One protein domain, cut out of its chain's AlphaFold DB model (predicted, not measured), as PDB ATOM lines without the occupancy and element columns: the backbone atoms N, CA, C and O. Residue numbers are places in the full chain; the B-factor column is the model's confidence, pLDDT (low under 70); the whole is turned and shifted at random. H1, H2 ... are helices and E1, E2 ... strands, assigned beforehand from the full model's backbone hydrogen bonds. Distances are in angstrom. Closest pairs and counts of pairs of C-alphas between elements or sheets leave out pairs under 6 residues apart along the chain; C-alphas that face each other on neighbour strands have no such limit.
ATOM      1  N   TRP A  28      -3.532 -45.422   2.964       97.81
ATOM      2  CA  TRP A  28      -3.342 -45.117   4.367       97.81
ATOM      3  C   TRP A  28      -4.566 -44.401   4.916       97.81
ATOM      4  O   TRP A  28      -5.192 -43.600   4.224       97.81
ATOM      5  N   ARG A  29      -4.876 -44.674   6.181       98.19
ATOM      6  CA  ARG A  29      -5.893 -43.999   6.981       98.19
ATOM      7  C   ARG A  29      -5.213 -43.047   7.957       98.19
ATOM      8  O   ARG A  29      -4.343 -43.460   8.722       98.19
ATOM      9  N   TRP A  30      -5.643 -41.794   7.978       97.81
ATOM     10  CA  TRP A  30      -5.177 -40.799   8.942       97.81
ATOM     11  C   TRP A  30      -6.337 -39.918   9.404       97.81
ATOM     12  O   TRP A  30      -7.393 -39.893   8.776       97.81
ATOM     13  N   VAL A  31      -6.161 -39.244  10.537       97.25
ATOM     14  CA  VAL A  31      -7.180 -38.367  11.126       97.25
ATOM     15  C   VAL A  31      -6.629 -36.954  11.160       97.25
ATOM     16  O   VAL A  31      -5.483 -36.744  11.563       97.25
ATOM     17  N   ASP A  32      -7.414 -35.992  10.689       97.19
ATOM     18  CA  ASP A  32      -7.025 -34.591  10.753       97.19
ATOM     19  C   ASP A  32      -7.294 -33.970  12.136       97.19
ATOM     20  O   ASP A  32      -7.777 -34.611  13.067       97.19
ATOM     21  N   ARG A  33      -6.954 -32.688  12.288       97.25
ATOM     22  CA  ARG A  33      -7.162 -31.937  13.535       97.25
ATOM     23  C   ARG A  33      -8.637 -31.820  13.943       97.25
ATOM     24  O   ARG A  33      -8.906 -31.591  15.116       97.25
ATOM     25  N   ASP A  34      -9.546 -31.895  12.974       97.44
ATOM     26  CA  ASP A  34     -10.983 -31.705  13.153       97.44
ATOM     27  C   ASP A  34     -11.672 -33.062  13.419       97.44
ATOM     28  O   ASP A  34     -12.875 -33.124  13.669       97.44
ATOM     29  N   GLY A  35     -10.896 -34.152  13.433       95.75
ATOM     30  CA  GLY A  35     -11.363 -35.506  13.707       95.75
ATOM     31  C   GLY A  35     -11.861 -36.249  12.468       95.75
ATOM     32  O   GLY A  35     -12.355 -37.368  12.606       95.75
ATOM     33  N   TYR A  36     -11.728 -35.682  11.263       96.50
ATOM     34  CA  TYR A  36     -12.147 -36.366  10.043       96.50
ATOM     35  C   TYR A  36     -11.141 -37.438   9.647       96.50
ATOM     36  O   TYR A  36      -9.928 -37.215   9.624       96.50
ATOM     37  N   VAL A  37     -11.671 -38.612   9.307       97.25
ATOM     38  CA  VAL A  37     -10.893 -39.735   8.794       97.25
ATOM     39  C   VAL A  37     -10.695 -39.554   7.294       97.25
ATOM     40  O   VAL A  37     -11.661 -39.446   6.543       97.25
ATOM     41  N   HIS A  38      -9.441 -39.587   6.860       98.06
ATOM     42  CA  HIS A  38      -9.031 -39.491   5.464       98.06
ATOM     43  C   HIS A  38      -8.397 -40.797   4.997       98.06
ATOM     44  O   HIS A  38      -7.745 -41.498   5.777       98.06
ATOM     45  N   TYR A  39      -8.562 -41.085   3.707       98.00
ATOM     46  CA  TYR A  39      -7.927 -42.196   3.009       98.00
ATOM     47  C   TYR A  39      -7.155 -41.658   1.814       98.00
ATOM     48  O   TYR A  39      -7.729 -40.975   0.971       98.00
ATOM     49  N   SER A  40      -5.860 -41.942   1.737       96.94
ATOM     50  CA  SER A  40      -5.018 -41.452   0.643       96.94
ATOM     51  C   SER A  40      -3.781 -42.321   0.457       96.94
ATOM     52  O   SER A  40      -3.475 -43.172   1.292       96.94
ATOM     53  N   GLN A  41      -3.027 -42.089  -0.615       95.44
ATOM     54  CA  GLN A  41      -1.667 -42.617  -0.706       95.44
ATOM     55  C   GLN A  41      -0.764 -41.915   0.314       95.44
ATOM     56  O   GLN A  41      -1.036 -40.782   0.721       95.44
ATOM     57  N   ALA A  42       0.347 -42.558   0.686       94.31
ATOM     58  CA  ALA A  42       1.317 -41.999   1.634       94.31
ATOM     59  C   ALA A  42       1.863 -40.624   1.205       94.31
ATOM     60  O   ALA A  42       2.072 -39.748   2.043       94.31
ATOM     61  N   VAL A  43       2.067 -40.427  -0.104       93.88
ATOM     62  CA  VAL A  43       2.584 -39.172  -0.679       93.88
ATOM     63  C   VAL A  43       1.649 -37.981  -0.447       93.88
ATOM     64  O   VAL A  43       2.123 -36.854  -0.313       93.88
ATOM     65  N   ASP A  44       0.347 -38.236  -0.324       94.94
ATOM     66  CA  ASP A  44      -0.680 -37.205  -0.160       94.94
ATOM     67  C   ASP A  44      -0.960 -36.880   1.319       94.94
ATOM     68  O   ASP A  44      -1.708 -35.948   1.621       94.94
ATOM     69  N   ILE A  45      -0.353 -37.611   2.264       96.62
ATOM     70  CA  ILE A  45      -0.532 -37.364   3.700       96.62
ATOM     71  C   ILE A  45       0.293 -36.135   4.118       96.62
ATOM     72  O   ILE A  45       1.530 -36.144   3.994       96.62
ATOM     73  N   PRO A  46      -0.338 -35.091   4.694       97.81
ATOM     74  CA  PRO A  46       0.392 -33.948   5.232       97.81
ATOM     75  C   PRO A  46       1.401 -34.378   6.303       97.81
ATOM     76  O   PRO A  46       1.065 -35.175   7.175       97.81
ATOM     77  N   GLU A  47       2.607 -33.794   6.289       97.50
ATOM     78  CA  GLU A  47       3.735 -34.162   7.172       97.50
ATOM     79  C   GLU A  47       3.312 -34.390   8.631       97.50
ATOM     80  O   GLU A  47       3.606 -35.424   9.225       97.50
ATOM     81  N   ARG A  48       2.532 -33.450   9.177       97.69
ATOM     82  CA  ARG A  48       2.059 -33.462  10.568       97.69
ATOM     83  C   ARG A  48       1.215 -34.683  10.958       97.69
ATOM     84  O   ARG A  48       1.066 -34.932  12.146       97.69
ATOM     85  N   TYR A  49       0.659 -35.419   9.996       98.19
ATOM     86  CA  TYR A  49      -0.191 -36.591  10.239       98.19
ATOM     87  C   TYR A  49       0.467 -37.914   9.843       98.19
ATOM     88  O   TYR A  49      -0.088 -38.973  10.139       98.19
ATOM     89  N   ARG A  50       1.649 -37.895   9.208       97.00
ATOM     90  CA  ARG A  50       2.317 -39.123   8.745       97.00
ATOM     91  C   ARG A  50       2.660 -40.072   9.886       97.00
ATOM     92  O   ARG A  50       2.478 -41.271   9.745       97.00
ATOM     93  N   ALA A  51       3.097 -39.535  11.026       96.62
ATOM     94  CA  ALA A  51       3.462 -40.339  12.195       96.62
ATOM     95  C   ALA A  51       2.274 -41.104  12.810       96.62
ATOM     96  O   ALA A  51       2.476 -42.121  13.465       96.62
ATOM     97  N   SER A  52       1.046 -40.617  12.610       95.12
ATOM     98  CA  SER A  52      -0.190 -41.244  13.094       95.12
ATOM     99  C   SER A  52      -0.952 -42.011  12.013       95.12
ATOM    100  O   SER A  52      -1.981 -42.617  12.312       95.12
ATOM    101  N   ALA A  53      -0.504 -41.946  10.759       97.94
ATOM    102  CA  ALA A  53      -1.137 -42.671   9.673       97.94
ATOM    103  C   ALA A  53      -0.915 -44.175   9.850       97.94
ATOM    104  O   ALA A  53       0.159 -44.625  10.246       97.94
ATOM    105  N   VAL A  54      -1.939 -44.957   9.530       97.88
ATOM    106  CA  VAL A  54      -1.887 -46.424   9.550       97.88
ATOM    107  C   VAL A  54      -2.312 -46.971   8.191       97.88
ATOM    108  O   VAL A  54      -3.061 -46.286   7.489       97.88
ATOM    109  N   PRO A  55      -1.893 -48.185   7.797       97.62
ATOM    110  CA  PRO A  55      -2.432 -48.831   6.604       97.62
ATOM    111  C   PRO A  55      -3.967 -48.851   6.634       97.62
ATOM    112  O   PRO A  55      -4.576 -49.008   7.695       97.62
ATOM    113  N   ALA A  56      -4.624 -48.654   5.492       96.88
ATOM    114  CA  ALA A  56      -6.083 -48.535   5.444       96.88
ATOM    115  C   ALA A  56      -6.821 -49.827   5.836       96.88
ATOM    116  O   ALA A  56      -7.970 -49.762   6.276       96.88
ATOM    117  N   ASP A  57      -6.161 -50.976   5.698       94.75
ATOM    118  CA  ASP A  57      -6.631 -52.291   6.133       94.75
ATOM    119  C   ASP A  57      -6.282 -52.612   7.597       94.75
ATOM    120  O   ASP A  57      -6.699 -53.652   8.114       94.75
ATOM    121  N   ALA A  58      -5.580 -51.712   8.294       96.69
ATOM    122  CA  ALA A  58      -5.333 -51.851   9.719       96.69
ATOM    123  C   ALA A  58      -6.664 -51.907  10.492       96.69
ATOM    124  O   ALA A  58      -7.626 -51.202  10.135       96.69
ATOM    125  N   PRO A  59      -6.718 -52.687  11.592       96.69
ATOM    126  CA  PRO A  59      -7.915 -52.813  12.410       96.69
ATOM    127  C   PRO A  59      -8.559 -51.462  12.734       96.69
ATOM    128  O   PRO A  59      -7.886 -50.455  12.992       96.69
ATOM    129  N   LEU A  60      -9.885 -51.437  12.670       96.19
ATOM    130  CA  LEU A  60     -10.672 -50.278  13.070       96.19
ATOM    131  C   LEU A  60     -10.705 -50.165  14.602       96.19
ATOM    132  O   LEU A  60     -10.511 -51.175  15.289       96.19
ATOM    133  N   PRO A  61     -10.929 -48.957  15.148       93.25
ATOM    134  CA  PRO A  61     -11.090 -48.773  16.583       93.25
ATOM    135  C   PRO A  61     -12.157 -49.709  17.182       93.25
ATOM    136  O   PRO A  61     -13.156 -50.023  16.530       93.25
ATOM    137  N   PRO A  62     -11.989 -50.156  18.438       95.62
ATOM    138  CA  PRO A  62     -13.037 -50.891  19.134       95.62
ATOM    139  C   PRO A  62     -14.347 -50.095  19.166       95.62
ATOM    140  O   PRO A  62     -14.340 -48.887  19.390       95.62
ATOM    141  N   GLY A  63     -15.470 -50.786  18.969       95.31
ATOM    142  CA  GLY A  63     -16.795 -50.163  18.943       95.31
ATOM    143  C   GLY A  63     -17.244 -49.665  17.567       95.31
ATOM    144  O   GLY A  63     -18.406 -49.295  17.440       95.31
ATOM    145  N   THR A  64     -16.394 -49.717  16.534       96.12
ATOM    146  CA  THR A  64     -16.835 -49.459  15.156       96.12
ATOM    147  C   THR A  64     -17.884 -50.487  14.731       96.12
ATOM    148  O   THR A  64     -17.646 -51.697  14.740       96.12
ATOM    149  N   SER A  65     -19.058 -49.998  14.350       97.12
ATOM    150  CA  SER A  65     -20.174 -50.805  13.871       97.12
ATOM    151  C   SER A  65     -19.867 -51.467  12.525       97.12
ATOM    152  O   SER A  65     -18.981 -51.060  11.770       97.12
ATOM    153  N   ALA A  66     -20.656 -52.483  12.168       96.50
ATOM    154  CA  ALA A  66     -20.544 -53.124  10.860       96.50
ATOM    155  C   ALA A  66     -20.818 -52.148   9.699       96.50
ATOM    156  O   ALA A  66     -20.183 -52.268   8.648       96.50
ATOM    157  N   CYS A  67     -21.727 -51.183   9.900       97.31
ATOM    158  CA  CYS A  67     -22.023 -50.151   8.911       97.31
ATOM    159  C   CYS A  67     -20.819 -49.234   8.690       97.31
ATOM    160  O   CYS A  67     -20.336 -49.113   7.566       97.31
ATOM    161  N   GLU A  68     -20.275 -48.659   9.763       97.19
ATOM    162  CA  GLU A  68     -19.089 -47.800   9.681       97.19
ATOM    163  C   GLU A  68     -17.913 -48.560   9.066       97.19
ATOM    164  O   GLU A  68     -17.236 -48.050   8.178       97.19
ATOM    165  N   ALA A  69     -17.707 -49.822   9.451       97.38
ATOM    166  CA  ALA A  69     -16.667 -50.651   8.860       97.38
ATOM    167  C   ALA A  69     -16.856 -50.854   7.345       97.38
ATOM    168  O   ALA A  69     -15.867 -50.937   6.614       97.38
ATOM    169  N   ALA A  70     -18.097 -50.942   6.853       97.62
ATOM    170  CA  ALA A  70     -18.376 -51.000   5.420       97.62
ATOM    171  C   ALA A  70     -18.022 -49.684   4.719       97.62
ATOM    172  O   ALA A  70     -17.334 -49.720   3.698       97.62
ATOM    173  N   TRP A  71     -18.388 -48.546   5.307       98.19
ATOM    174  CA  TRP A  71     -18.019 -47.223   4.802       98.19
ATOM    175  C   TRP A  71     -16.507 -46.989   4.800       98.19
ATOM    176  O   TRP A  71     -15.971 -46.501   3.810       98.19
ATOM    177  N   HIS A  72     -15.788 -47.433   5.832       97.88
ATOM    178  CA  HIS A  72     -14.324 -47.385   5.874       97.88
ATOM    179  C   HIS A  72     -13.678 -48.194   4.740       97.88
ATOM    180  O   HIS A  72     -12.734 -47.727   4.102       97.88
ATOM    181  N   ARG A  73     -14.195 -49.397   4.447       97.38
ATOM    182  CA  ARG A  73     -13.711 -50.211   3.318       97.38
ATOM    183  C   ARG A  73     -14.022 -49.559   1.973       97.38
ATOM    184  O   ARG A  73     -13.167 -49.562   1.091       97.38
ATOM    185  N   TYR A  74     -15.224 -49.007   1.818       98.25
ATOM    186  CA  TYR A  74     -15.625 -48.310   0.600       98.25
ATOM    187  C   TYR A  74     -14.771 -47.060   0.357       98.25
ATOM    188  O   TYR A  74     -14.226 -46.903  -0.730       98.25
ATOM    189  N   ALA A  75     -14.545 -46.230   1.378       98.19
ATOM    190  CA  ALA A  75     -13.693 -45.048   1.279       98.19
ATOM    191  C   ALA A  75     -12.243 -45.401   0.900       98.19
ATOM    192  O   ALA A  75     -11.664 -44.769   0.020       98.19
ATOM    193  N   ALA A  76     -11.676 -46.458   1.494       97.75
ATOM    194  CA  ALA A  76     -10.354 -46.955   1.113       97.75
ATOM    195  C   ALA A  76     -10.307 -47.450  -0.346       97.75
ATOM    196  O   ALA A  76      -9.325 -47.218  -1.049       97.75
ATOM    197  N   SER A  77     -11.374 -48.110  -0.813       97.56
ATOM    198  CA  SER A  77     -11.525 -48.520  -2.215       97.56
ATOM    199  C   SER A  77     -11.546 -47.306  -3.148       97.56
ATOM    200  O   SER A  77     -10.745 -47.255  -4.079       97.56
ATOM    201  N   GLN A  78     -12.377 -46.299  -2.862       97.75
ATOM    202  CA  GLN A  78     -12.449 -45.069  -3.657       97.75
ATOM    203  C   GLN A  78     -11.088 -44.362  -3.722       97.75
ATOM    204  O   GLN A  78     -10.607 -44.083  -4.817       97.75
ATOM    205  N   ALA A  79     -10.400 -44.198  -2.586       97.44
ATOM    206  CA  ALA A  79      -9.057 -43.612  -2.543       97.44
ATOM    207  C   ALA A  79      -8.021 -44.407  -3.365       97.44
ATOM    208  O   ALA A  79      -7.110 -43.823  -3.951       97.44
ATOM    209  N   CYS A  80      -8.165 -45.735  -3.459       96.94
ATOM    210  CA  CYS A  80      -7.350 -46.544  -4.363       96.94
ATOM    211  C   CYS A  80      -7.605 -46.170  -5.824       96.94
ATOM    212  O   CYS A  80      -6.650 -45.911  -6.552       96.94
ATOM    213  N   PHE A  81      -8.868 -46.099  -6.254       96.56
ATOM    214  CA  PHE A  81      -9.213 -45.707  -7.625       96.56
ATOM    215  C   PHE A  81      -8.823 -44.256  -7.942       96.56
ATOM    216  O   PHE A  81      -8.439 -43.971  -9.078       96.56
ATOM    217  N   ASP A  82      -8.830 -43.360  -6.954       94.75
ATOM    218  CA  ASP A  82      -8.412 -41.959  -7.101       94.75
ATOM    219  C   ASP A  82      -6.979 -41.829  -7.610       94.75
ATOM    220  O   ASP A  82      -6.712 -41.009  -8.490       94.75
ATOM    221  N   ALA A  83      -6.085 -42.713  -7.160       92.50
ATOM    222  CA  ALA A  83      -4.701 -42.781  -7.626       92.50
ATOM    223  C   ALA A  83      -4.566 -43.100  -9.131       92.50
ATOM    224  O   ALA A  83      -3.511 -42.873  -9.729       92.50
ATOM    225  N   TYR A  84      -5.623 -43.625  -9.758       94.62
ATOM    226  CA  TYR A  84      -5.661 -44.007 -11.171       94.62
ATOM    227  C   TYR A  84      -6.546 -43.101 -12.033       94.62
ATOM    228  O   TYR A  84      -6.683 -43.368 -13.235       94.62
ATOM    229  N   ARG A  85      -7.140 -42.040 -11.469       94.75
ATOM    230  CA  ARG A  85      -7.921 -41.073 -12.249       94.75
ATOM    231  C   ARG A  85      -7.017 -40.305 -13.213       94.75
ATOM    232  O   ARG A  85      -5.902 -39.901 -12.890       94.75
ATOM    233  N   LEU A  86      -7.518 -40.107 -14.424       95.00
ATOM    234  CA  LEU A  86      -6.897 -39.323 -15.482       95.00
ATOM    235  C   LEU A  86      -7.483 -37.912 -15.503       95.00
ATOM    236  O   LEU A  86      -8.633 -37.678 -15.122       95.00
ATOM    237  N   VAL A  87      -6.707 -36.972 -16.043       92.19
ATOM    238  CA  VAL A  87      -7.228 -35.652 -16.413       92.19
ATOM    239  C   VAL A  87      -8.384 -35.851 -17.402       92.19
ATOM    240  O   VAL A  87      -8.231 -36.551 -18.399       92.19
ATOM    241  N   GLY A  88      -9.549 -35.271 -17.102       91.75
ATOM    242  CA  GLY A  88     -10.780 -35.471 -17.881       91.75
ATOM    243  C   GLY A  88     -11.729 -36.550 -17.340       91.75
ATOM    244  O   GLY A  88     -12.768 -36.783 -17.946       91.75
ATOM    245  N   GLY A  89     -11.416 -37.181 -16.202       89.06
ATOM    246  CA  GLY A  89     -12.360 -38.018 -15.444       89.06
ATOM    247  C   GLY A  89     -12.372 -39.508 -15.801       89.06
ATOM    248  O   GLY A  89     -13.095 -40.270 -15.167       89.06
ATOM    249  N   GLY A  90     -11.563 -39.947 -16.768       94.75
ATOM    250  CA  GLY A  90     -11.366 -41.373 -17.043       94.75
ATOM    251  C   GLY A  90     -10.567 -42.079 -15.942       94.75
ATOM    252  O   GLY A  90      -9.820 -41.445 -15.200       94.75
ATOM    253  N   LEU A  91     -10.680 -43.404 -15.865       95.62
ATOM    254  CA  LEU A  91      -9.833 -44.254 -15.025       95.62
ATOM    255  C   LEU A  91      -8.893 -45.076 -15.902       95.62
ATOM    256  O   LEU A  91      -9.296 -45.587 -16.949       95.62
ATOM    257  N   LYS A  92      -7.643 -45.237 -15.461       94.38
ATOM    258  CA  LYS A  92      -6.727 -46.207 -16.070       94.38
ATOM    259  C   LYS A  92      -7.284 -47.631 -15.877       94.38
ATOM    260  O   LYS A  92      -7.611 -47.973 -14.738       94.38
ATOM    261  N   PRO A  93      -7.380 -48.481 -16.918       94.94
ATOM    262  CA  PRO A  93      -7.925 -49.839 -16.788       94.94
ATOM    263  C   PRO A  93      -7.203 -50.704 -15.746       94.94
ATOM    264  O   PRO A  93      -7.813 -51.556 -15.104       94.94
ATOM    265  N   GLU A  94      -5.911 -50.462 -15.529       93.25
ATOM    266  CA  GLU A  94      -5.103 -51.148 -14.524       93.25
ATOM    267  C   GLU A  94      -5.590 -50.912 -13.086       93.25
ATOM    268  O   GLU A  94      -5.225 -51.684 -12.197       93.25
ATOM    269  N   ALA A  95      -6.418 -49.889 -12.843       95.12
ATOM    270  CA  ALA A  95      -7.039 -49.651 -11.544       95.12
ATOM    271  C   ALA A  95      -7.854 -50.865 -11.091       95.12
ATOM    272  O   ALA A  95      -7.699 -51.317  -9.964       95.12
ATOM    273  N   PHE A  96      -8.631 -51.474 -11.988       94.94
ATOM    274  CA  PHE A  96      -9.465 -52.642 -11.678       94.94
ATOM    275  C   PHE A  96      -8.655 -53.918 -11.406       94.94
ATOM    276  O   PHE A  96      -9.178 -54.883 -10.859       94.94
ATOM    277  N   GLN A  97      -7.372 -53.933 -11.773       94.06
ATOM    278  CA  GLN A  97      -6.463 -55.037 -11.456       94.06
ATOM    279  C   GLN A  97      -5.806 -54.863 -10.080       94.06
ATOM    280  O   GLN A  97      -5.347 -55.839  -9.492       94.06
ATOM    281  N   ARG A  98      -5.721 -53.622  -9.580       93.19
ATOM    282  CA  ARG A  98      -4.990 -53.269  -8.352       93.19
ATOM    283  C   ARG A  98      -5.890 -52.866  -7.191       93.19
ATOM    284  O   ARG A  98      -5.503 -53.042  -6.040       93.19
ATOM    285  N   CYS A  99      -7.063 -52.332  -7.486       95.44
ATOM    286  CA  CYS A  99      -8.044 -51.875  -6.521       95.44
ATOM    287  C   CYS A  99      -9.233 -52.828  -6.512       95.44
ATOM    288  O   CYS A  99      -9.672 -53.324  -7.549       95.44
TER     289      CYS A  99
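This is residues 28 to 99 of the 109 residues of a protein of Hydrogenophaga sp. 70-12 (UniProt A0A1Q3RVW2). A small hairpin, E1 and E2, has one long helix, H2, packed on it with residues 72 to 82, mainly by E2; short H1 is near E1, and short H3 near one end of H2. The printed 72 residues include two named strands and three named helices, ordered E1, E2, H1, H2, H3. The class is mixed, with under half of the residues in named elements. The whole is only just compact, close to loose: radius of gyration of the C-alphas 13.3 A, spans 37 by 30 by 18 A.

E1, residues 28 to 31, and E2, residues 37 to 41, form an antiparallel hairpin, with N 28 and O 40 within hydrogen-bond range at 2.8 A. E1 and H1, residues 47 to 50, have Trp 30 and Tyr 49 as closest C-alphas, 6.7 A. E2 and H2, residues 66 to 82, have Ser 40 and Ala 79, 5.6 A. H3, residues 95 to 98, is close to H2 but not clearly touching, C-alphas 81 and 95 being closest at 6.0 A. H2 has every O i to N i+4 pair within range; H1 and H3 are too short for one.

E1 begins at C-alpha 28 (-3.342, -45.117, 4.367); H2 spans 24.4 A.

The printed part has no cut; H1 to H2 and H2 to H3 are long links. No printed residue is under 70 in pLDDT.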